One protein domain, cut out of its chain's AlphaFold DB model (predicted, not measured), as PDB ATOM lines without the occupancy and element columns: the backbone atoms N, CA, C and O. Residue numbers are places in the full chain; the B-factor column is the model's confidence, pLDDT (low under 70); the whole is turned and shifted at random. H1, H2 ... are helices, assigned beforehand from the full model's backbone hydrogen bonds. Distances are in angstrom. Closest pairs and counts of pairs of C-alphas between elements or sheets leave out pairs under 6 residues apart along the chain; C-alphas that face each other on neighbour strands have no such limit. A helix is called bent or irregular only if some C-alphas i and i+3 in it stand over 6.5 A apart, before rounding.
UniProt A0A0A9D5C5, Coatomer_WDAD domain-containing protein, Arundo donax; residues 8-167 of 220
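AT A GLANCE: This is residues 8 to 167 of the 220 residues of the protein "Coatomer_WDAD domain-containing protein" of Arundo donax (UniProt A0A0A9D5C5). Seven helices, H1 to H7, run back and forth as a long zigzag stack of helical hairpins, with short H8 packing on one end of H7. The chain then folds back through residues 110 to 123, and H9 crosses the ends of H6 and H7 at one edge of the stack; H11 packs on H9, while residues 143 to 149, of which 144 to 149 belong to H10, and residues 151 to 157 stick out. The printed part has 160 residues with eleven named helices, H1 to H11 in order, and no named strand: all helix. It is loose, with a radius of gyration of the C-alphas of 18.9 A, and flat, spanning 56 by 46 by 21 A.

IN THESE COORDINATES: Find C-alpha 8 at (-31.762, -38.708, -53.799), where H1, residues 8 to 16, begins. Next come H2, residues 19 to 29, and H3, residues 32 to 44, 18.6 A long. Read on through H4, residues 48 to 57, H5, residues 61 to 70, and H6, residues 74 to 84. H7, residues 86 to 100, is the longest by residues and measures 20.9 A, starting at C-alpha 86 (-45.987, -5.666, -30.734). Then look for H8, residues 105 to 109, H9, residues 124 to 137, 20.6 A long, and H10, residues 144 to 151. H11, residues 158 to 167, ends at C-alpha 167 (-66.179, 0.940, -37.427). H7, H9 and H10 are irregular: C-alphas 87 and 90 are 7.4 A apart, 145 and 148 are 7.6 A apart, and in H9, only just irregular, 133 and 136 are 6.9 A apart.

HOW THE PARTS SIT: Start at the hairpin of H1 and H2, which touch, closest at the C-alphas of Leu 13 and Leu 22, 6.2 A. H2, H3 and H4 form an up and down bundle, each running against the one before; Ala 39 and Ala 51 bring the C-alphas of H3 and H4 to 4.3 A. H5 touches H4 at Phe 52 and Cys 64, C-alphas 5.6 A apart. H6 and H7 are a hairpin at a shallow tilt of 11 degrees, with the closest C-alphas, of Ala 81 and Val 89, 5.3 A apart. H7 touches H8 with residues 96 to 100 alone, closest at the C-alphas of Lys 97 and Ala 108, 4.6 A. With residues 86 to 87 alone H7 touches H9, closest at the C-alphas of Pro 86 and Leu 128, 6.0 A. H9, with residues 126 to 130 alone, touches H11 about perpendicular at 74 degrees, closest at the C-alphas of Ala 127 and Val 159, 6.1 A. H10 touches no helix. Every O i to N i+4 pair is within hydrogen-bond range in H1 to H6, H8 and H11, against 9 of 11 in H7, 8 of 10 in H9 and 2 of 4 in H10.

THE WHOLE: The C-alphas farthest apart, of Met 8 and Asn 119, are 56.8 A apart. The printed part has no cut, and the link from H8 to H9 is long, with 14 residues. The model's confidence averages 92.5 over the printed part and is under 70 at residues 166 to 167.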
ATOM      1  N   MET A   8     -33.218 -38.659 -53.624       93.50
ATOM      2  CA  MET A   8     -31.762 -38.708 -53.799       93.50
ATOM      3  C   MET A   8     -31.114 -37.321 -53.751       93.50
ATOM      4  O   MET A   8     -29.950 -37.207 -53.371       93.50
ATOM      5  N   ALA A   9     -31.823 -36.274 -54.187       94.12
ATOM      6  CA  ALA A   9     -31.315 -34.912 -54.091       94.12
ATOM      7  C   ALA A   9     -31.241 -34.469 -52.624       94.12
ATOM      8  O   ALA A   9     -30.222 -33.908 -52.232       94.12
ATOM      9  N   GLU A  10     -32.262 -34.775 -51.823       94.75
ATOM     10  CA  GLU A  10     -32.270 -34.545 -50.378       94.75
ATOM     11  C   GLU A  10     -31.091 -35.244 -49.699       94.75
ATOM     12  O   GLU A  10     -30.293 -34.581 -49.037       94.75
ATOM     13  N   ASP A  11     -30.908 -36.544 -49.943       95.31
ATOM     14  CA  ASP A  11     -29.793 -37.315 -49.383       95.31
ATOM     15  C   ASP A  11     -28.437 -36.695 -49.739       95.31
ATOM     16  O   ASP A  11     -27.574 -36.516 -48.876       95.31
ATOM     17  N   CYS A  12     -28.239 -36.315 -51.006       96.31
ATOM     18  CA  CYS A  12     -26.998 -35.675 -51.445       96.31
ATOM     19  C   CYS A  12     -26.760 -34.338 -50.729       96.31
ATOM     20  O   CYS A  12     -25.633 -34.056 -50.320       96.31
ATOM     21  N   LEU A  13     -27.804 -33.520 -50.574       95.94
ATOM     22  CA  LEU A  13     -27.722 -32.217 -49.913       95.94
ATOM     23  C   LEU A  13     -27.466 -32.359 -48.406       95.94
ATOM     24  O   LEU A  13     -26.658 -31.604 -47.860       95.94
ATOM     25  N   LEU A  14     -28.079 -33.350 -47.749       94.88
ATOM     26  CA  LEU A  14     -27.820 -33.688 -46.346       94.88
ATOM     27  C   LEU A  14     -26.361 -34.101 -46.141       94.88
ATOM     28  O   LEU A  14     -25.692 -33.561 -45.259       94.88
ATOM     29  N   GLN A  15     -25.835 -34.994 -46.987       95.06
ATOM     30  CA  GLN A  15     -24.429 -35.416 -46.917       95.06
ATOM     31  C   GLN A  15     -23.461 -34.261 -47.209       95.06
ATOM     32  O   GLN A  15     -22.411 -34.155 -46.577       95.06
ATOM     33  N   ALA A  16     -23.818 -33.365 -48.131       95.44
ATOM     34  CA  ALA A  16     -23.033 -32.171 -48.441       95.44
ATOM     35  C   ALA A  16     -23.178 -31.053 -47.392       95.44
ATOM     36  O   ALA A  16     -22.440 -30.071 -47.450       95.44
ATOM     37  N   THR A  17     -24.109 -31.185 -46.438       93.69
ATOM     38  CA  THR A  17     -24.489 -30.122 -45.490       93.69
ATOM     39  C   THR A  17     -24.863 -28.811 -46.206       93.69
ATOM     40  O   THR A  17     -24.598 -27.706 -45.727       93.69
ATOM     41  N   ASP A  18     -25.485 -28.916 -47.382       96.12
ATOM     42  CA  ASP A  18     -25.937 -27.755 -48.146       96.12
ATOM     43  C   ASP A  18     -27.300 -27.284 -47.630       96.12
ATOM     44  O   ASP A  18     -28.359 -27.616 -48.164       96.12
ATOM     45  N   LEU A  19     -27.264 -26.496 -46.554       96.44
ATOM     46  CA  LEU A  19     -28.471 -25.994 -45.896       96.44
ATOM     47  C   LEU A  19     -29.314 -25.090 -46.805       96.44
ATOM     48  O   LEU A  19     -30.533 -25.057 -46.670       96.44
ATOM     49  N   SER A  20     -28.684 -24.356 -47.727       95.88
ATOM     50  CA  SER A  20     -29.389 -23.481 -48.669       95.88
ATOM     51  C   SER A  20     -30.117 -24.299 -49.736       95.88
ATOM     52  O   SER A  20     -31.257 -23.986 -50.081       95.88
ATOM     53  N   GLY A  21     -29.485 -25.365 -50.232       96.12
ATOM     54  CA  GLY A  21     -30.124 -26.318 -51.135       96.12
ATOM     55  C   GLY A  21     -31.275 -27.070 -50.466       96.12
ATOM     56  O   GLY A  21     -32.347 -27.184 -51.061       96.12
ATOM     57  N   LEU A  22     -31.100 -27.504 -49.212       96.50
ATOM     58  CA  LEU A  22     -32.171 -28.116 -48.412       96.50
ATOM     59  C   LEU A  22     -33.327 -27.141 -48.175       96.50
ATOM     60  O   LEU A  22     -34.484 -27.517 -48.334       96.50
ATOM     61  N   LEU A  23     -33.026 -25.876 -47.863       96.94
ATOM     62  CA  LEU A  23     -34.036 -24.832 -47.696       96.94
ATOM     63  C   LEU A  23     -34.881 -24.680 -48.961       96.94
ATOM     64  O   LEU A  23     -36.110 -24.652 -48.887       96.94
ATOM     65  N   LEU A  24     -34.232 -24.596 -50.124       96.12
ATOM     66  CA  LEU A  24     -34.917 -24.483 -51.408       96.12
ATOM     67  C   LEU A  24     -35.778 -25.718 -51.695       96.12
ATOM     68  O   LEU A  24     -36.921 -25.572 -52.123       96.12
ATOM     69  N   LEU A  25     -35.250 -26.917 -51.441       95.19
ATOM     70  CA  LEU A  25     -35.974 -28.168 -51.657       95.19
ATOM     71  C   LEU A  25     -37.219 -28.253 -50.764       95.19
ATOM     72  O   LEU A  25     -38.324 -28.392 -51.286       95.19
ATOM     73  N   TYR A  26     -37.066 -28.105 -49.447       96.00
ATOM     74  CA  TYR A  26     -38.183 -28.236 -48.509       96.00
ATOM     75  C   TYR A  26     -39.227 -27.129 -48.674       96.00
ATOM     76  O   TYR A  26     -40.422 -27.414 -48.624       96.00
ATOM     77  N   SER A  27     -38.811 -25.884 -48.938       94.38
ATOM     78  CA  SER A  27     -39.757 -24.787 -49.206       94.38
ATOM     79  C   SER A  27     -40.539 -24.995 -50.501       94.38
ATOM     80  O   SER A  27     -41.739 -24.734 -50.530       94.38
ATOM     81  N   SER A  28     -39.904 -25.534 -51.546       93.38
ATOM     82  CA  SER A  28     -40.584 -25.849 -52.812       93.38
ATOM     83  C   SER A  28     -41.574 -27.008 -52.675       93.38
ATOM     84  O   SER A  28     -42.573 -27.044 -53.389       93.38
ATOM     85  N   LEU A  29     -41.300 -27.957 -51.776       91.81
ATOM     86  CA  LEU A  29     -42.185 -29.091 -51.494       91.81
ATOM     87  C   LEU A  29     -43.275 -28.777 -50.465       91.81
ATOM     88  O   LEU A  29     -44.200 -29.569 -50.313       91.81
ATOM     89  N   GLY A  30     -43.177 -27.647 -49.760       90.31
ATOM     90  CA  GLY A  30     -44.048 -27.353 -48.623       90.31
ATOM     91  C   GLY A  30     -43.835 -28.311 -47.445       90.31
ATOM     92  O   GLY A  30     -44.762 -28.548 -46.674       90.31
ATOM     93  N   ASP A  31     -42.633 -28.879 -47.302       92.69
ATOM     94  CA  ASP A  31     -42.310 -29.823 -46.231       92.69
ATOM     95  C   ASP A  31     -41.987 -29.083 -44.922       92.69
ATOM     96  O   ASP A  31     -40.846 -28.702 -44.642       92.69
ATOM     97  N   ALA A  32     -43.014 -28.881 -44.097       92.56
ATOM     98  CA  ALA A  32     -42.883 -28.223 -42.800       92.56
ATOM     99  C   ALA A  32     -42.003 -29.008 -41.806       92.56
ATOM    100  O   ALA A  32     -41.315 -28.402 -40.973       92.56
ATOM    101  N   GLU A  33     -41.986 -30.341 -41.879       93.88
ATOM    102  CA  GLU A  33     -41.154 -31.168 -41.000       93.88
ATOM    103  C   GLU A  33     -39.676 -31.042 -41.377       93.88
ATOM    104  O   GLU A  33     -38.829 -30.832 -40.499       93.88
ATOM    105  N   GLY A  34     -39.371 -31.101 -42.677       95.38
ATOM    106  CA  GLY A  34     -38.040 -30.852 -43.232       95.38
ATOM    107  C   GLY A  34     -37.514 -29.466 -42.857       95.38
ATOM    108  O   GLY A  34     -36.409 -29.349 -42.322       95.38
ATOM    109  N   ILE A  35     -38.336 -28.418 -43.007       96.56
ATOM    110  CA  ILE A  35     -37.980 -27.047 -42.592       96.56
ATOM    111  C   ILE A  35     -37.714 -26.971 -41.079       96.56
ATOM    112  O   ILE A  35     -36.776 -26.295 -40.653       96.56
ATOM    113  N   THR A  36     -38.485 -27.681 -40.249       96.31
ATOM    114  CA  THR A  36     -38.289 -27.688 -38.785       96.31
ATOM    115  C   THR A  36     -36.954 -28.325 -38.391       96.31
ATOM    116  O   THR A  36     -36.219 -27.780 -37.556       96.31
ATOM    117  N   LYS A  37     -36.600 -29.457 -39.011       96.31
ATOM    118  CA  LYS A  37     -35.300 -30.119 -38.806       96.31
ATOM    119  C   LYS A  37     -34.158 -29.221 -39.281       96.31
ATOM    120  O   LYS A  37     -33.193 -29.011 -38.544       96.31
ATOM    121  N   LEU A  38     -34.309 -28.624 -40.464       97.00
ATOM    122  CA  LEU A  38     -33.326 -27.715 -41.043       97.00
ATOM    123  C   LEU A  38     -33.091 -26.475 -40.172       97.00
ATOM    124  O   LEU A  38     -31.941 -26.076 -40.001       97.00
ATOM    125  N   ALA A  39     -34.139 -25.898 -39.575       97.19
ATOM    126  CA  ALA A  39     -34.016 -24.766 -38.652       97.19
ATOM    127  C   ALA A  39     -33.086 -25.093 -37.474       97.19
ATOM    128  O   ALA A  39     -32.199 -24.306 -37.137       97.19
ATOM    129  N   SER A  40     -33.271 -26.279 -36.884       96.31
ATOM    130  CA  SER A  40     -32.475 -26.758 -35.749       96.31
ATOM    131  C   SER A  40     -31.019 -26.982 -36.160       96.31
ATOM    132  O   SER A  40     -30.112 -26.422 -35.545       96.31
ATOM    133  N   MET A  41     -30.795 -27.690 -37.274       95.94
ATOM    134  CA  MET A  41     -29.454 -27.915 -37.833       95.94
ATOM    135  C   MET A  41     -28.739 -26.602 -38.172       95.94
ATOM    136  O   MET A  41     -27.560 -26.428 -37.863       95.94
ATOM    137  N   ALA A  42     -29.443 -25.649 -38.787       96.69
ATOM    138  CA  ALA A  42     -28.889 -24.350 -39.142       96.69
ATOM    139  C   ALA A  42     -28.510 -23.533 -37.903       96.69
ATOM    140  O   ALA A  42     -27.456 -22.893 -37.903       96.69
ATOM    141  N   LYS A  43     -29.321 -23.581 -36.838       95.50
ATOM    142  CA  LYS A  43     -29.020 -22.918 -35.563       95.50
ATOM    143  C   LYS A  43     -27.775 -23.517 -34.905       95.50
ATOM    144  O   LYS A  43     -26.888 -22.767 -34.507       95.50
ATOM    145  N   GLU A  44     -27.668 -24.844 -34.852       94.25
ATOM    146  CA  GLU A  44     -26.501 -25.550 -34.298       94.25
ATOM    147  C   GLU A  44     -25.208 -25.246 -35.067       94.25
ATOM    148  O   GLU A  44     -24.144 -25.088 -34.471       94.25
ATOM    149  N   GLN A  45     -25.299 -25.093 -36.389       94.12
ATOM    150  CA  GLN A  45     -24.165 -24.739 -37.248       94.12
ATOM    151  C   GLN A  45     -23.872 -23.228 -37.303       94.12
ATOM    152  O   GLN A  45     -23.015 -22.791 -38.078       94.12
ATOM    153  N   GLY A  46     -24.591 -22.404 -36.532       94.06
ATOM    154  CA  GLY A  46     -24.435 -20.945 -36.520       94.06
ATOM    155  C   GLY A  46     -24.855 -20.254 -37.825       94.06
ATOM    156  O   GLY A  46     -24.493 -19.103 -38.073       94.06
ATOM    157  N   LYS A  47     -25.616 -20.935 -38.689       96.12
ATOM    158  CA  LYS A  47     -26.174 -20.397 -39.940       96.12
ATOM    159  C   LYS A  47     -27.498 -19.682 -39.657       96.12
ATOM    160  O   LYS A  47     -28.557 -20.076 -40.145       96.12
ATOM    161  N   ASN A  48     -27.415 -18.596 -38.886       95.94
ATOM    162  CA  ASN A  48     -28.570 -17.855 -38.362       95.94
ATOM    163  C   ASN A  48     -29.559 -17.415 -39.449       95.94
ATOM    164  O   ASN A  48     -30.759 -17.486 -39.241       95.94
ATOM    165  N   ASN A  49     -29.076 -17.018 -40.626       95.88
ATOM    166  CA  ASN A  49     -29.917 -16.546 -41.729       95.88
ATOM    167  C   ASN A  49     -30.874 -17.650 -42.211       95.88
ATOM    168  O   ASN A  49     -32.058 -17.408 -42.426       95.88
ATOM    169  N   VAL A  50     -30.350 -18.874 -42.362       96.88
ATOM    170  CA  VAL A  50     -31.131 -20.042 -42.793       96.88
ATOM    171  C   VAL A  50     -32.092 -20.451 -41.684       96.88
ATOM    172  O   VAL A  50     -33.271 -20.661 -41.956       96.88
ATOM    173  N   ALA A  51     -31.617 -20.491 -40.435       97.50
ATOM    174  CA  ALA A  51     -32.464 -20.780 -39.281       97.50
ATOM    175  C   ALA A  51     -33.629 -19.783 -39.172       97.50
ATOM    176  O   ALA A  51     -34.775 -20.197 -39.019       97.50
ATOM    177  N   PHE A  52     -33.357 -18.486 -39.336       97.75
ATOM    178  CA  PHE A  52     -34.361 -17.427 -39.315       97.75
ATOM    179  C   PHE A  52     -35.413 -17.628 -40.404       97.75
ATOM    180  O   PHE A  52     -36.601 -17.612 -40.101       97.75
ATOM    181  N   LEU A  53     -35.000 -17.862 -41.655       97.19
ATOM    182  CA  LEU A  53     -35.940 -18.097 -42.757       97.19
ATOM    183  C   LEU A  53     -36.811 -19.330 -42.509       97.19
ATOM    184  O   LEU A  53     -38.018 -19.270 -42.728       97.19
ATOM    185  N   CYS A  54     -36.227 -20.422 -42.008       97.06
ATOM    186  CA  CYS A  54     -36.986 -21.624 -41.667       97.06
ATOM    187  C   CYS A  54     -38.046 -21.330 -40.596       97.06
ATOM    188  O   CYS A  54     -39.223 -21.625 -40.792       97.06
ATOM    189  N   LEU A  55     -37.644 -20.709 -39.484       96.62
ATOM    190  CA  LEU A  55     -38.549 -20.355 -38.388       96.62
ATOM    191  C   LEU A  55     -39.634 -19.365 -38.838       96.62
ATOM    192  O   LEU A  55     -40.795 -19.504 -38.450       96.62
ATOM    193  N   PHE A  56     -39.276 -18.406 -39.693       95.94
ATOM    194  CA  PHE A  56     -40.195 -17.398 -40.209       95.94
ATOM    195  C   PHE A  56     -41.259 -18.018 -41.118       95.94
ATOM    196  O   PHE A  56     -42.444 -17.749 -40.932       95.94
ATOM    197  N   MET A  57     -40.869 -18.912 -42.036       93.56
ATOM    198  CA  MET A  57     -41.821 -19.663 -42.866       93.56
ATOM    199  C   MET A  57     -42.752 -20.541 -42.023       93.56
ATOM    200  O   MET A  57     -43.938 -20.636 -42.331       93.56
ATOM    201  N   LEU A  58     -42.237 -21.126 -40.934       93.12
ATOM    202  CA  LEU A  58     -43.011 -21.910 -39.963       93.12
ATOM    203  C   LEU A  58     -43.933 -21.056 -39.065       93.12
ATOM    204  O   LEU A  58     -44.659 -21.597 -38.234       93.12
ATOM    205  N   GLY A  59     -43.890 -19.724 -39.178       93.75
ATOM    206  CA  GLY A  59     -44.673 -18.813 -38.338       93.75
ATOM    207  C   GLY A  59     -44.230 -18.767 -36.868       93.75
ATOM    208  O   GLY A  59     -44.956 -18.235 -36.024       93.75
ATOM    209  N   LYS A  60     -43.040 -19.293 -36.549       94.62
ATOM    210  CA  LYS A  60     -42.453 -19.362 -35.199       94.62
ATOM    211  C   LYS A  60     -41.761 -18.049 -34.830       94.62
ATOM    212  O   LYS A  60     -40.548 -17.985 -34.634       94.62
ATOM    213  N   LEU A  61     -42.543 -16.975 -34.775       96.00
ATOM    214  CA  LEU A  61     -42.044 -15.604 -34.624       96.00
ATOM    215  C   LEU A  61     -41.259 -15.382 -33.326       96.00
ATOM    216  O   LEU A  61     -40.260 -14.667 -33.337       96.00
ATOM    217  N   GLU A  62     -41.676 -16.002 -32.222       96.19
ATOM    218  CA  GLU A  62     -40.992 -15.904 -30.931       96.19
ATOM    219  C   GLU A  62     -39.582 -16.510 -31.004       96.19
ATOM    220  O   GLU A  62     -38.631 -15.936 -30.477       96.19
ATOM    221  N   GLU A  63     -39.425 -17.632 -31.714       96.62
ATOM    222  CA  GLU A  63     -38.119 -18.259 -31.941       96.62
ATOM    223  C   GLU A  63     -37.242 -17.406 -32.872       96.62
ATOM    224  O   GLU A  63     -36.042 -17.266 -32.621       96.62
ATOM    225  N   CYS A  64     -37.824 -16.785 -33.907       97.19
ATOM    226  CA  CYS A  64     -37.114 -15.826 -34.760       97.19
ATOM    227  C   CYS A  64     -36.598 -14.624 -33.966       97.19
ATOM    228  O   CYS A  64     -35.444 -14.221 -34.125       97.19
ATOM    229  N   LEU A  65     -37.449 -14.059 -33.106       97.38
ATOM    230  CA  LEU A  65     -37.101 -12.914 -32.276       97.38
ATOM    231  C   LEU A  65     -35.956 -13.271 -31.326       97.38
ATOM    232  O   LEU A  65     -34.971 -12.537 -31.243       97.38
ATOM    233  N   GLN A  66     -36.044 -14.434 -30.674       96.88
ATOM    234  CA  GLN A  66     -34.984 -14.927 -29.800       96.88
ATOM    235  C   GLN A  66     -33.670 -15.145 -30.563       96.88
ATOM    236  O   GLN A  66     -32.618 -14.753 -30.073       96.88
ATOM    237  N   LEU A  67     -33.713 -15.694 -31.782       97.06
ATOM    238  CA  LEU A  67     -32.520 -15.888 -32.614       97.06
ATOM    239  C   LEU A  67     -31.811 -14.561 -32.949       97.06
ATOM    240  O   LEU A  67     -30.578 -14.499 -32.956       97.06
ATOM    241  N   LEU A  68     -32.567 -13.489 -33.208       97.06
ATOM    242  CA  LEU A  68     -32.000 -12.155 -33.439       97.06
ATOM    243  C   LEU A  68     -31.359 -11.581 -32.169       97.06
ATOM    244  O   LEU A  68     -30.272 -11.007 -32.233       97.06
ATOM    245  N   VAL A  69     -31.988 -11.777 -31.009       96.19
ATOM    246  CA  VAL A  69     -31.420 -11.366 -29.717       96.19
ATOM    247  C   VAL A  69     -30.139 -12.147 -29.411       96.19
ATOM    248  O   VAL A  69     -29.110 -11.534 -29.130       96.19
ATOM    249  N   ASP A  70     -30.164 -13.475 -29.550       95.00
ATOM    250  CA  ASP A  70     -29.025 -14.369 -29.295       95.00
ATOM    251  C   ASP A  70     -27.825 -14.054 -30.204       95.00
ATOM    252  O   ASP A  70     -26.668 -14.206 -29.811       95.00
ATOM    253  N   SER A  71     -28.087 -13.579 -31.424       94.62
ATOM    254  CA  SER A  71     -27.057 -13.179 -32.390       94.62
ATOM    255  C   SER A  71     -26.600 -11.718 -32.257       94.62
ATOM    256  O   SER A  71     -25.833 -11.243 -33.098       94.62
ATOM    257  N   ASN A  72     -27.011 -11.010 -31.197       94.06
ATOM    258  CA  ASN A  72     -26.724  -9.590 -30.941       94.06
ATOM    259  C   ASN A  72     -27.224  -8.638 -32.046       94.06
ATOM    260  O   ASN A  72     -26.649  -7.577 -32.285       94.06
ATOM    261  N   ARG A  73     -28.322  -8.989 -32.722       95.88
ATOM    262  CA  ARG A  73     -28.981  -8.178 -33.761       95.88
ATOM    263  C   ARG A  73     -30.211  -7.470 -33.184       95.88
ATOM    264  O   ARG A  73     -31.304  -7.524 -33.739       95.88
ATOM    265  N   ILE A  74     -30.041  -6.802 -32.041       96.06
ATOM    266  CA  ILE A  74     -31.148  -6.223 -31.258       96.06
ATOM    267  C   ILE A  74     -31.976  -5.175 -32.039       96.06
ATOM    268  O   ILE A  74     -33.201  -5.221 -31.938       96.06
ATOM    269  N   PRO A  75     -31.392  -4.272 -32.856       95.56
ATOM    270  CA  PRO A  75     -32.191  -3.335 -33.653       95.56
ATOM    271  C   PRO A  75     -33.116  -4.031 -34.664       95.56
ATOM    272  O   PRO A  75     -34.259  -3.617 -34.851       95.56
ATOM    273  N   GLU A  76     -32.648  -5.119 -35.287       96.75
ATOM    274  CA  GLU A  76     -33.458  -5.942 -36.196       96.75
ATOM    275  C   GLU A  76     -34.572  -6.660 -35.419       96.75
ATOM    276  O   GLU A  76     -35.716  -6.693 -35.873       96.75
ATOM    277  N   ALA A  77     -34.272  -7.156 -34.212       97.50
ATOM    278  CA  ALA A  77     -35.268  -7.734 -33.311       97.50
ATOM    279  C   ALA A  77     -36.352  -6.713 -32.926       97.50
ATOM    280  O   ALA A  77     -37.534  -7.047 -32.919       97.50
ATOM    281  N   ALA A  78     -35.975  -5.460 -32.650       96.50
ATOM    282  CA  ALA A  78     -36.919  -4.398 -32.302       96.50
ATOM    283  C   ALA A  78     -37.866  -4.085 -33.468       96.50
ATOM    284  O   ALA A  78     -39.077  -3.962 -33.272       96.50
ATOM    285  N   LEU A  79     -37.327  -4.011 -34.689       95.94
ATOM    286  CA  LEU A  79     -38.126  -3.815 -35.895       95.94
ATOM    287  C   LEU A  79     -39.077  -4.995 -36.131       95.94
ATOM    288  O   LEU A  79     -40.263  -4.786 -36.382       95.94
ATOM    289  N   MET A  80     -38.582  -6.226 -35.989       96.88
ATOM    290  CA  MET A  80     -39.396  -7.434 -36.125       96.88
ATOM    291  C   MET A  80     -40.524  -7.486 -35.089       96.88
ATOM    292  O   MET A  80     -41.668  -7.768 -35.450       96.88
ATOM    293  N   ALA A  81     -40.224  -7.191 -33.822       96.88
ATOM    294  CA  ALA A  81     -41.226  -7.133 -32.764       96.88
ATOM    295  C   ALA A  81     -42.297  -6.089 -33.097       96.88
ATOM    296  O   ALA A  81     -43.479  -6.403 -33.072       96.88
ATOM    297  N   ARG A  82     -41.909  -4.884 -33.529       94.75
ATOM    298  CA  ARG A  82     -42.873  -3.839 -33.903       94.75
ATOM    299  C   ARG A  82     -43.817  -4.271 -35.029       94.75
ATOM    300  O   ARG A  82     -44.976  -3.873 -35.014       94.75
ATOM    301  N   SER A  83     -43.336  -5.057 -35.988       93.88
ATOM    302  CA  SER A  83     -44.136  -5.505 -37.133       93.88
ATOM    303  C   SER A  83     -45.018  -6.721 -36.848       93.88
ATOM    304  O   SER A  83     -46.121  -6.791 -37.382       93.88
ATOM    305  N   TYR A  84     -44.546  -7.683 -36.050       94.62
ATOM    306  CA  TYR A  84     -45.196  -8.996 -35.935       94.62
ATOM    307  C   TYR A  84     -45.558  -9.414 -34.504       94.62
ATOM    308  O   TYR A  84     -46.439 -10.254 -34.333       94.62
ATOM    309  N   LEU A  85     -44.882  -8.864 -33.493       96.06
ATOM    310  CA  LEU A  85     -45.064  -9.184 -32.071       96.06
ATOM    311  C   LEU A  85     -45.043  -7.894 -31.224       96.06
ATOM    312  O   LEU A  85     -44.127  -7.720 -30.407       96.06
ATOM    313  N   PRO A  86     -45.979  -6.945 -31.441       95.69
ATOM    314  CA  PRO A  86     -45.987  -5.666 -30.734       95.69
ATOM    315  C   PRO A  86     -45.951  -5.831 -29.206       95.69
ATOM    316  O   PRO A  86     -45.282  -5.054 -28.524       95.69
ATOM    317  N   SER A  87     -46.542  -6.903 -28.667       96.44
ATOM    318  CA  SER A  87     -46.487  -7.262 -27.243       96.44
ATOM    319  C   SER A  87     -45.072  -7.431 -26.674       96.44
ATOM    320  O   SER A  87     -44.879  -7.305 -25.466       96.44
ATOM    321  N   LYS A  88     -44.071  -7.700 -27.522       96.69
ATOM    322  CA  LYS A  88     -42.662  -7.901 -27.140       96.69
ATOM    323  C   LYS A  88     -41.786  -6.668 -27.321       96.69
ATOM    324  O   LYS A  88     -40.619  -6.701 -26.937       96.69
ATOM    325  N   VAL A  89     -42.301  -5.576 -27.886       96.75
ATOM    326  CA  VAL A  89     -41.473  -4.404 -28.221       96.75
ATOM    327  C   VAL A  89     -40.810  -3.797 -26.990       96.75
ATOM    328  O   VAL A  89     -39.608  -3.556 -27.038       96.75
ATOM    329  N   SER A  90     -41.531  -3.606 -25.884       95.69
ATOM    330  CA  SER A  90     -40.965  -3.013 -24.661       95.69
ATOM    331  C   SER A  90     -39.815  -3.845 -24.075       95.69
ATOM    332  O   SER A  90     -38.785  -3.293 -23.673       95.69
ATOM    333  N   ASP A  91     -39.925  -5.179 -24.108       96.00
ATOM    334  CA  ASP A  91     -38.861  -6.088 -23.658       96.00
ATOM    335  C   ASP A  91     -37.589  -5.915 -24.509       96.00
ATOM    336  O   ASP A  91     -36.472  -5.805 -23.987       96.00
ATOM    337  N   ILE A  92     -37.753  -5.843 -25.834       96.88
ATOM    338  CA  ILE A  92     -36.642  -5.717 -26.784       96.88
ATOM    339  C   ILE A  92     -36.032  -4.314 -26.759       96.88
ATOM    340  O   ILE A  92     -34.809  -4.185 -26.775       96.88
ATOM    341  N   VAL A  93     -36.845  -3.260 -26.660       96.06
ATOM    342  CA  VAL A  93     -36.369  -1.875 -26.499       96.06
ATOM    343  C   VAL A  93     -35.580  -1.743 -25.203       96.06
ATOM    344  O   VAL A  93     -34.509  -1.139 -25.201       96.06
ATOM    345  N   SER A  94     -36.027  -2.376 -24.119       95.06
ATOM    346  CA  SER A  94     -35.277  -2.423 -22.861       95.06
ATOM    347  C   SER A  94     -33.918  -3.112 -23.014       95.06
ATOM    348  O   SER A  94     -32.910  -2.625 -22.491       95.06
ATOM    349  N   ALA A  95     -33.855  -4.231 -23.744       95.31
ATOM    350  CA  ALA A  95     -32.590  -4.891 -24.069       95.31
ATOM    351  C   ALA A  95     -31.692  -4.001 -24.946       95.31
ATOM    352  O   ALA A  95     -30.493  -3.888 -24.684       95.31
ATOM    353  N   TRP A  96     -32.274  -3.306 -25.926       95.75
ATOM    354  CA  TRP A  96     -31.555  -2.399 -26.819       95.75
ATOM    355  C   TRP A  96     -30.978  -1.198 -26.073       95.75
ATOM    356  O   TRP A  96     -29.795  -0.904 -26.226       95.75
ATOM    357  N   LYS A  97     -31.766  -0.555 -25.204       95.50
ATOM    358  CA  LYS A  97     -31.311   0.536 -24.330       95.50
ATOM    359  C   LYS A  97     -30.092   0.099 -23.514       95.50
ATOM    360  O   LYS A  97     -29.079   0.795 -23.519       95.50
ATOM    361  N   LYS A  98     -30.150  -1.071 -22.866       94.50
ATOM    362  CA  LYS A  98     -29.038  -1.615 -22.060       94.50
ATOM    363  C   LYS A  98     -27.782  -1.884 -22.884       94.50
ATOM    364  O   LYS A  98     -26.675  -1.645 -22.404       94.50
ATOM    365  N   ASP A  99     -27.930  -2.407 -24.096       93.56
ATOM    366  CA  ASP A  99     -26.779  -2.669 -24.956       93.56
ATOM    367  C   ASP A  99     -26.163  -1.368 -25.488       93.56
ATOM    368  O   ASP A  99     -24.953  -1.160 -25.393       93.56
ATOM    369  N   LEU A 100     -27.009  -0.436 -25.928       94.50
ATOM    370  CA  LEU A 100     -26.588   0.843 -26.483       94.50
ATOM    371  C   LEU A 100     -25.970   1.761 -25.422       94.50
ATOM    372  O   LEU A 100     -25.042   2.498 -25.742       94.50
ATOM    373  N   GLN A 101     -26.384   1.662 -24.155       95.38
ATOM    374  CA  GLN A 101     -25.763   2.375 -23.028       95.38
ATOM    375  C   GLN A 101     -24.255   2.117 -22.904       95.38
ATOM    376  O   GLN A 101     -23.529   3.000 -22.450       95.38
ATOM    377  N   LYS A 102     -23.763   0.946 -23.333       94.12
ATOM    378  CA  LYS A 102     -22.326   0.618 -23.319       94.12
ATOM    379  C   LYS A 102     -21.522   1.455 -24.317       94.12
ATOM    380  O   LYS A 102     -20.317   1.610 -24.146       94.12
ATOM    381  N   VAL A 103     -22.178   1.958 -25.364       93.94
ATOM    382  CA  VAL A 103     -21.553   2.688 -26.475       93.94
ATOM    383  C   VAL A 103     -21.917   4.173 -26.432       93.94
ATOM    384  O   VAL A 103     -21.048   5.028 -26.576       93.94
ATOM    385  N   ASN A 104     -23.199   4.496 -26.243       94.31
ATOM    386  CA  ASN A 104     -23.730   5.852 -26.227       94.31
ATOM    387  C   ASN A 104     -25.009   5.942 -25.371       94.31
ATOM    388  O   ASN A 104     -26.102   5.581 -25.814       94.31
ATOM    389  N   SER A 105     -24.880   6.489 -24.160       93.88
ATOM    390  CA  SER A 105     -26.002   6.682 -23.229       93.88
ATOM    391  C   SER A 105     -27.094   7.596 -23.786       93.88
ATOM    392  O   SER A 105     -28.273   7.273 -23.684       93.88
ATOM    393  N   LYS A 106     -26.716   8.692 -24.452       94.25
ATOM    394  CA  LYS A 106     -27.669   9.653 -25.022       94.25
ATOM    395  C   LYS A 106     -28.520   9.027 -26.130       94.25
ATOM    396  O   LYS A 106     -29.715   9.299 -26.228       94.25
ATOM    397  N   ALA A 107     -27.914   8.180 -26.962       92.75
ATOM    398  CA  ALA A 107     -28.648   7.448 -27.991       92.75
ATOM    399  C   ALA A 107     -29.615   6.425 -27.374       92.75
ATOM    400  O   ALA A 107     -30.736   6.291 -27.854       92.75
ATOM    401  N   ALA A 108     -29.221   5.758 -26.283       93.00
ATOM    402  CA  ALA A 108     -30.101   4.842 -25.558       93.00
ATOM    403  C   ALA A 108     -31.319   5.556 -24.950       93.00
ATOM    404  O   ALA A 108     -32.438   5.067 -25.068       93.00
ATOM    405  N   GLU A 109     -31.126   6.734 -24.355       91.75
ATOM    406  CA  GLU A 109     -32.217   7.562 -23.813       91.75
ATOM    407  C   GLU A 109     -33.171   8.085 -24.897       91.75
ATOM    408  O   GLU A 109     -34.328   8.372 -24.610       91.75
ATOM    409  N   SER A 110     -32.710   8.172 -26.148       93.94
ATOM    410  CA  SER A 110     -33.533   8.623 -27.278       93.94
ATOM    411  C   SER A 110     -34.493   7.543 -27.801       93.94
ATOM    412  O   SER A 110     -35.356   7.844 -28.625       93.94
ATOM    413  N   LEU A 111     -34.356   6.286 -27.361       93.62
ATOM    414  CA  LEU A 111     -35.264   5.204 -27.745       93.62
ATOM    415  C   LEU A 111     -36.577   5.310 -26.959       93.62
ATOM    416  O   LEU A 111     -36.606   5.096 -25.746       93.62
ATOM    417  N   ALA A 112     -37.673   5.599 -27.657       93.81
ATOM    418  CA  ALA A 112     -39.008   5.608 -27.066       93.81
ATOM    419  C   ALA A 112     -39.531   4.179 -26.849       93.81
ATOM    420  O   ALA A 112     -39.382   3.316 -27.716       93.81
ATOM    421  N   ASP A 113     -40.166   3.944 -25.700       93.56
ATOM    422  CA  ASP A 113     -40.881   2.703 -25.391       93.56
ATOM    423  C   ASP A 113     -42.397   2.953 -25.503       93.56
ATOM    424  O   ASP A 113     -42.881   3.915 -24.900       93.56
ATOM    425  N   PRO A 114     -43.161   2.124 -26.238       92.19
ATOM    426  CA  PRO A 114     -44.614   2.263 -26.311       92.19
ATOM    427  C   PRO A 114     -45.335   2.104 -24.965       92.19
ATOM    428  O   PRO A 114     -46.442   2.616 -24.823       92.19
ATOM    429  N   ALA A 115     -44.739   1.442 -23.970       90.75
ATOM    430  CA  ALA A 115     -45.298   1.359 -22.620       90.75
ATOM    431  C   ALA A 115     -45.136   2.670 -21.826       90.75
ATOM    432  O   ALA A 115     -45.984   2.996 -20.998       90.75
ATOM    433  N   GLU A 116     -44.062   3.425 -22.079       90.81
ATOM    434  CA  GLU A 116     -43.764   4.697 -21.400       90.81
ATOM    435  C   GLU A 116     -44.405   5.891 -22.120       90.81
ATOM    436  O   GLU A 116     -44.921   6.806 -21.477       90.81
ATOM    437  N   TYR A 117     -44.407   5.866 -23.456       92.25
ATOM    438  CA  TYR A 117     -44.904   6.946 -24.311       92.25
ATOM    439  C   TYR A 117     -45.920   6.446 -25.355       92.25
ATOM    440  O   TYR A 117     -45.657   6.564 -26.556       92.25
ATOM    441  N   PRO A 118     -47.097   5.920 -24.952       89.38
ATOM    442  CA  PRO A 118     -48.077   5.358 -25.891       89.38
ATOM    443  C   PRO A 118     -48.525   6.342 -26.980       89.38
ATOM    444  O   PRO A 118     -48.818   5.948 -28.100       89.38
ATOM    445  N   ASN A 119     -48.535   7.641 -26.672       91.62
ATOM    446  CA  ASN A 119     -48.937   8.707 -27.590       91.62
ATOM    447  C   ASN A 119     -47.999   8.893 -28.798       91.62
ATOM    448  O   ASN A 119     -48.370   9.586 -29.739       91.62
ATOM    449  N   LEU A 120     -46.788   8.327 -28.765       92.50
ATOM    450  CA  LEU A 120     -45.851   8.350 -29.896       92.50
ATOM    451  C   LEU A 120     -46.073   7.181 -30.868       92.50
ATOM    452  O   LEU A 120     -45.421   7.123 -31.911       92.50
ATOM    453  N   PHE A 121     -46.961   6.244 -30.528       92.94
ATOM    454  CA  PHE A 121     -47.213   5.027 -31.289       92.94
ATOM    455  C   PHE A 121     -48.684   4.972 -31.691       92.94
ATOM    456  O   PHE A 121     -49.557   4.571 -30.923       92.94
ATOM    457  N   GLU A 122     -48.956   5.382 -32.925       91.75
ATOM    458  CA  GLU A 122     -50.287   5.293 -33.518       91.75
ATOM    459  C   GLU A 122     -50.770   3.838 -33.564       91.75
ATOM    460  O   GLU A 122     -49.991   2.910 -33.788       91.75
ATOM    461  N   ASP A 123     -52.070   3.646 -33.333       91.25
ATOM    462  CA  ASP A 123     -52.755   2.350 -33.413       91.25
ATOM    463  C   ASP A 123     -52.184   1.238 -32.526       91.25
ATOM    464  O   ASP A 123     -52.479   0.061 -32.737       91.25
ATOM    465  N   TRP A 124     -51.405   1.587 -31.502       93.00
ATOM    466  CA  TRP A 124     -50.688   0.609 -30.689       93.00
ATOM    467  C   TRP A 124     -51.606  -0.454 -30.070       93.00
ATOM    468  O   TRP A 124     -51.353  -1.654 -30.179       93.00
ATOM    469  N   GLN A 125     -52.733  -0.028 -29.492       91.88
ATOM    470  CA  GLN A 125     -53.703  -0.951 -28.903       91.88
ATOM    471  C   GLN A 125     -54.369  -1.853 -29.953       91.88
ATOM    472  O   GLN A 125     -54.660  -3.017 -29.679       91.88
ATOM    473  N   ILE A 126     -54.586  -1.336 -31.165       93.12
ATOM    474  CA  ILE A 126     -55.152  -2.107 -32.276       93.12
ATOM    475  C   ILE A 126     -54.145  -3.169 -32.716       93.12
ATOM    476  O   ILE A 126     -54.518  -4.328 -32.872       93.12
ATOM    477  N   ALA A 127     -52.865  -2.809 -32.838       93.56
ATOM    478  CA  ALA A 127     -51.802  -3.748 -33.179       93.56
ATOM    479  C   ALA A 127     -51.706  -4.908 -32.168       93.56
ATOM    480  O   ALA A 127     -51.603  -6.064 -32.580       93.56
ATOM    481  N   LEU A 128     -51.827  -4.627 -30.864       94.38
ATOM    482  CA  LEU A 128     -51.872  -5.658 -29.815       94.38
ATOM    483  C   LEU A 128     -53.090  -6.587 -29.955       94.38
ATOM    484  O   LEU A 128     -52.963  -7.807 -29.838       94.38
ATOM    485  N   ASN A 129     -54.269  -6.033 -30.244       93.88
ATOM    486  CA  ASN A 129     -55.487  -6.828 -30.438       93.88
ATOM    487  C   ASN A 129     -55.405  -7.702 -31.704       93.88
ATOM    488  O   ASN A 129     -55.829  -8.864 -31.696       93.88
ATOM    489  N   VAL A 130     -54.824  -7.166 -32.783       93.88
ATOM    490  CA  VAL A 130     -54.561  -7.898 -34.030       93.88
ATOM    491  C   VAL A 130     -53.593  -9.051 -33.773       93.88
ATOM    492  O   VAL A 130     -53.890 -10.184 -34.154       93.88
ATOM    493  N   GLU A 131     -52.482  -8.804 -33.073       94.88
ATOM    494  CA  GLU A 131     -51.530  -9.849 -32.676       94.88
ATOM    495  C   GLU A 131     -52.231 -10.968 -31.895       94.88
ATOM    496  O   GLU A 131     -52.104 -12.140 -32.256       94.88
ATOM    497  N   ALA A 132     -53.019 -10.621 -30.872       94.25
ATOM    498  CA  ALA A 132     -53.735 -11.592 -30.044       94.25
ATOM    499  C   ALA A 132     -54.735 -12.436 -30.855       94.25
ATOM    500  O   ALA A 132     -54.851 -13.643 -30.640       94.25
ATOM    501  N   THR A 133     -55.416 -11.827 -31.828       92.44
ATOM    502  CA  THR A 133     -56.381 -12.512 -32.707       92.44
ATOM    503  C   THR A 133     -55.698 -13.466 -33.692       92.44
ATOM    504  O   THR A 133     -56.262 -14.501 -34.064       92.44
ATOM    505  N   LEU A 134     -54.485 -13.128 -34.136       90.94
ATOM    506  CA  LEU A 134     -53.713 -13.929 -35.087       90.94
ATOM    507  C   LEU A 134     -52.880 -15.011 -34.411       90.94
ATOM    508  O   LEU A 134     -52.674 -16.057 -35.019       90.94
ATOM    509  N   ALA A 135     -52.436 -14.798 -33.170       91.56
ATOM    510  CA  ALA A 135     -51.629 -15.742 -32.400       91.56
ATOM    511  C   ALA A 135     -52.104 -17.206 -32.475       91.56
ATOM    512  O   ALA A 135     -51.286 -18.047 -32.843       91.56
ATOM    513  N   PRO A 136     -53.390 -17.541 -32.240       90.94
ATOM    514  CA  PRO A 136     -53.853 -18.929 -32.326       90.94
ATOM    515  C   PRO A 136     -53.910 -19.486 -33.757       90.94
ATOM    516  O   PRO A 136     -54.008 -20.695 -33.932       90.94
ATOM    517  N   LYS A 137     -53.881 -18.624 -34.782       89.12
ATOM    518  CA  LYS A 137     -53.929 -19.008 -36.202       89.12
ATOM    519  C   LYS A 137     -52.533 -19.140 -36.820       89.12
ATOM    520  O   LYS A 137     -52.409 -19.632 -37.939       89.12
ATOM    521  N   ARG A 138     -51.478 -18.690 -36.127       88.06
ATOM    522  CA  ARG A 138     -50.093 -18.791 -36.607       88.06
ATOM    523  C   ARG A 138     -49.680 -20.261 -36.724       88.06
ATOM    524  O   ARG A 138     -49.970 -21.060 -35.842       88.06
ATOM    525  N   GLY A 139     -49.016 -20.611 -37.825       81.81
ATOM    526  CA  GLY A 139     -48.597 -21.988 -38.113       81.81
ATOM    527  C   GLY A 139     -49.725 -22.922 -38.572       81.81
ATOM    528  O   GLY A 139     -49.473 -24.103 -38.798       81.81
ATOM    529  N   ILE A 140     -50.955 -22.417 -38.734       85.50
ATOM    530  CA  ILE A 140     -52.050 -23.148 -39.377       85.50
ATOM    531  C   ILE A 140     -52.073 -22.747 -40.849       85.50
ATOM    532  O   ILE A 140     -52.432 -21.621 -41.193       85.50
ATOM    533  N   TYR A 141     -51.678 -23.674 -41.716       80.94
ATOM    534  CA  TYR A 141     -51.648 -23.455 -43.158       80.94
ATOM    535  C   TYR A 141     -52.947 -23.966 -43.781       80.94
ATOM    536  O   TYR A 141     -53.266 -25.147 -43.602       80.94
ATOM    537  N   PRO A 142     -53.709 -23.115 -44.489       82.81
ATOM    538  CA  PRO A 142     -54.887 -23.581 -45.202       82.81
ATOM    539  C   PRO A 142     -54.474 -24.555 -46.319       82.81
ATOM    540  O   PRO A 142     -53.387 -24.413 -46.892       82.81
ATOM    541  N   PRO A 143     -55.323 -25.540 -46.655       86.50
ATOM    542  CA  PRO A 143     -55.100 -26.407 -47.803       86.50
ATOM    543  C   PRO A 143     -54.929 -25.600 -49.092       86.50
ATOM    544  O   PRO A 143     -55.612 -24.601 -49.308       86.50
ATOM    545  N   ALA A 144     -54.069 -26.076 -49.996       87.06
ATOM    546  CA  ALA A 144     -53.813 -25.400 -51.270       87.06
ATOM    547  C   ALA A 144     -55.075 -25.240 -52.146       87.06
ATOM    548  O   ALA A 144     -55.142 -24.327 -52.964       87.06
ATOM    549  N   GLU A 145     -56.086 -26.094 -51.959       91.38
ATOM    550  CA  GLU A 145     -57.387 -25.997 -52.636       91.38
ATOM    551  C   GLU A 145     -58.116 -24.677 -52.332       91.38
ATOM    552  O   GLU A 145     -58.791 -24.128 -53.199       91.38
ATOM    553  N   GLU A 146     -57.916 -24.108 -51.140       89.62
ATOM    554  CA  GLU A 146     -58.537 -22.845 -50.731       89.62
ATOM    555  C   GLU A 146     -57.829 -21.609 -51.310       89.62
ATOM    556  O   GLU A 146     -58.261 -20.484 -51.063       89.62
ATOM    557  N   TYR A 147     -56.758 -21.775 -52.101       88.62
ATOM    558  CA  TYR A 147     -55.930 -20.666 -52.589       88.62
ATOM    559  C   TYR A 147     -56.741 -19.532 -53.228       88.62
ATOM    560  O   TYR A 147     -56.490 -18.369 -52.926       88.62
ATOM    561  N   ILE A 148     -57.735 -19.852 -54.064       90.19
ATOM    562  CA  ILE A 148     -58.550 -18.840 -54.756       90.19
ATOM    563  C   ILE A 148     -59.282 -17.932 -53.759       90.19
ATOM    564  O   ILE A 148     -59.307 -16.718 -53.941       90.19
ATOM    565  N   THR A 149     -59.788 -18.491 -52.658       87.19
ATOM    566  CA  THR A 149     -60.471 -17.734 -51.598       87.19
ATOM    567  C   THR A 149     -59.529 -16.767 -50.873       87.19
ATOM    568  O   THR A 149     -59.959 -15.707 -50.422       87.19
ATOM    569  N   TYR A 150     -58.241 -17.101 -50.769       83.38
ATOM    570  CA  TYR A 150     -57.235 -16.226 -50.158       83.38
ATOM    571  C   TYR A 150     -56.616 -15.239 -51.151       83.38
ATOM    572  O   TYR A 150     -56.227 -14.146 -50.743       83.38
ATOM    573  N   ALA A 151     -56.539 -15.592 -52.435       84.44
ATOM    574  CA  ALA A 151     -55.935 -14.766 -53.478       84.44
ATOM    575  C   ALA A 151     -56.706 -13.460 -53.728       84.44
ATOM    576  O   ALA A 151     -56.108 -12.457 -54.110       84.44
ATOM    577  N   GLU A 152     -58.018 -13.459 -53.487       79.62
ATOM    578  CA  GLU A 152     -58.880 -12.276 -53.628       79.62
ATOM    579  C   GLU A 152     -58.863 -11.357 -52.394       79.62
ATOM    580  O   GLU A 152     -59.466 -10.281 -52.402       79.62
ATOM    581  N   ARG A 153     -58.180 -11.754 -51.313       77.06
ATOM    582  CA  ARG A 153     -58.124 -10.964 -50.081       77.06
ATOM    583  C   ARG A 153     -57.321  -9.681 -50.311       77.06
ATOM    584  O   ARG A 153     -56.283  -9.692 -50.967       77.06
ATOM    585  N   SER A 154     -57.793  -8.564 -49.755       71.31
ATOM    586  CA  SER A 154     -57.106  -7.280 -49.908       71.31
ATOM    587  C   SER A 154     -55.692  -7.331 -49.313       71.31
ATOM    588  O   SER A 154     -55.489  -7.809 -48.200       71.31
ATOM    589  N   ASN A 155     -54.716  -6.775 -50.037       72.88
ATOM    590  CA  ASN A 155     -53.318  -6.646 -49.596       72.88
ATOM    591  C   ASN A 155     -53.111  -5.524 -48.551       72.88
ATOM    592  O   ASN A 155     -52.004  -5.006 -48.410       72.88
ATOM    593  N   GLY A 156     -54.179  -5.090 -47.877       78.81
ATOM    594  CA  GLY A 156     -54.139  -4.000 -46.901       78.81
ATOM    595  C   GLY A 156     -53.490  -4.416 -45.581       78.81
ATOM    596  O   GLY A 156     -53.334  -5.607 -45.291       78.81
ATOM    597  N   SER A 157     -53.130  -3.434 -44.752       85.56
ATOM    598  CA  SER A 157     -52.601  -3.721 -43.418       85.56
ATOM    599  C   SER A 157     -53.662  -4.413 -42.560       85.56
ATOM    600  O   SER A 157     -54.835  -4.037 -42.560       85.56
ATOM    601  N   LEU A 158     -53.253  -5.399 -41.757       85.38
ATOM    602  CA  LEU A 158     -54.161  -6.074 -40.822       85.38
ATOM    603  C   LEU A 158     -54.731  -5.101 -39.781       85.38
ATOM    604  O   LEU A 158     -55.859  -5.281 -39.332       85.38
ATOM    605  N   VAL A 159     -53.983  -4.045 -39.448       88.31
ATOM    606  CA  VAL A 159     -54.440  -2.961 -38.567       88.31
ATOM    607  C   VAL A 159     -55.558  -2.150 -39.230       88.31
ATOM    608  O   VAL A 159     -56.560  -1.851 -38.588       88.31
ATOM    609  N   GLU A 160     -55.438  -1.844 -40.524       87.50
ATOM    610  CA  GLU A 160     -56.473  -1.129 -41.285       87.50
ATOM    611  C   GLU A 160     -57.733  -1.983 -41.448       87.50
ATOM    612  O   GLU A 160     -58.842  -1.506 -41.216       87.50
ATOM    613  N   ALA A 161     -57.570  -3.265 -41.781       86.06
ATOM    614  CA  ALA A 161     -58.686  -4.199 -41.890       86.06
ATOM    615  C   ALA A 161     -59.450  -4.325 -40.562       86.06
ATOM    616  O   ALA A 161     -60.681  -4.313 -40.556       86.06
ATOM    617  N   PHE A 162     -58.727  -4.387 -39.439       86.25
ATOM    618  CA  PHE A 162     -59.329  -4.445 -38.108       86.25
ATOM    619  C   PHE A 162     -60.104  -3.164 -37.773       86.25
ATOM    620  O   PHE A 162     -61.220  -3.240 -37.264       86.25
ATOM    621  N   LYS A 163     -59.570  -1.984 -38.119       87.88
ATOM    622  CA  LYS A 163     -60.282  -0.704 -37.958       87.88
ATOM    623  C   LYS A 163     -61.601  -0.673 -38.722       87.88
ATOM    624  O   LYS A 163     -62.613  -0.281 -38.156       87.88
ATOM    625  N   ILE A 164     -61.597  -1.098 -39.987       84.50
ATOM    626  CA  ILE A 164     -62.805  -1.093 -40.828       84.50
ATOM    627  C   ILE A 164     -63.889  -1.993 -40.224       84.50
ATOM    628  O   ILE A 164     -65.047  -1.589 -40.168       84.50
ATOM    629  N   MET A 165     -63.517  -3.180 -39.734       78.19
ATOM    630  CA  MET A 165     -64.462  -4.097 -39.083       78.19
ATOM    631  C   MET A 165     -65.063  -3.490 -37.809       78.19
ATOM    632  O   MET A 165     -66.275  -3.545 -37.629       78.19
ATOM    633  N   ASN A 166     -64.246  -2.851 -36.965       69.62
ATOM    634  CA  ASN A 166     -64.716  -2.221 -35.728       69.62
ATOM    635  C   ASN A 166     -65.605  -0.988 -35.978       69.62
ATOM    636  O   ASN A 166     -66.529  -0.740 -35.215       69.62
ATOM    637  N   VAL A 167     -65.355  -0.226 -37.050       60.91
ATOM    638  CA  VAL A 167     -66.179   0.940 -37.427       60.91
ATOM    639  C   VAL A 167     -67.536   0.514 -38.008       60.91
ATOM    640  O   VAL A 167     -68.525   1.220 -37.832       60.91
TER     641      VAL A 167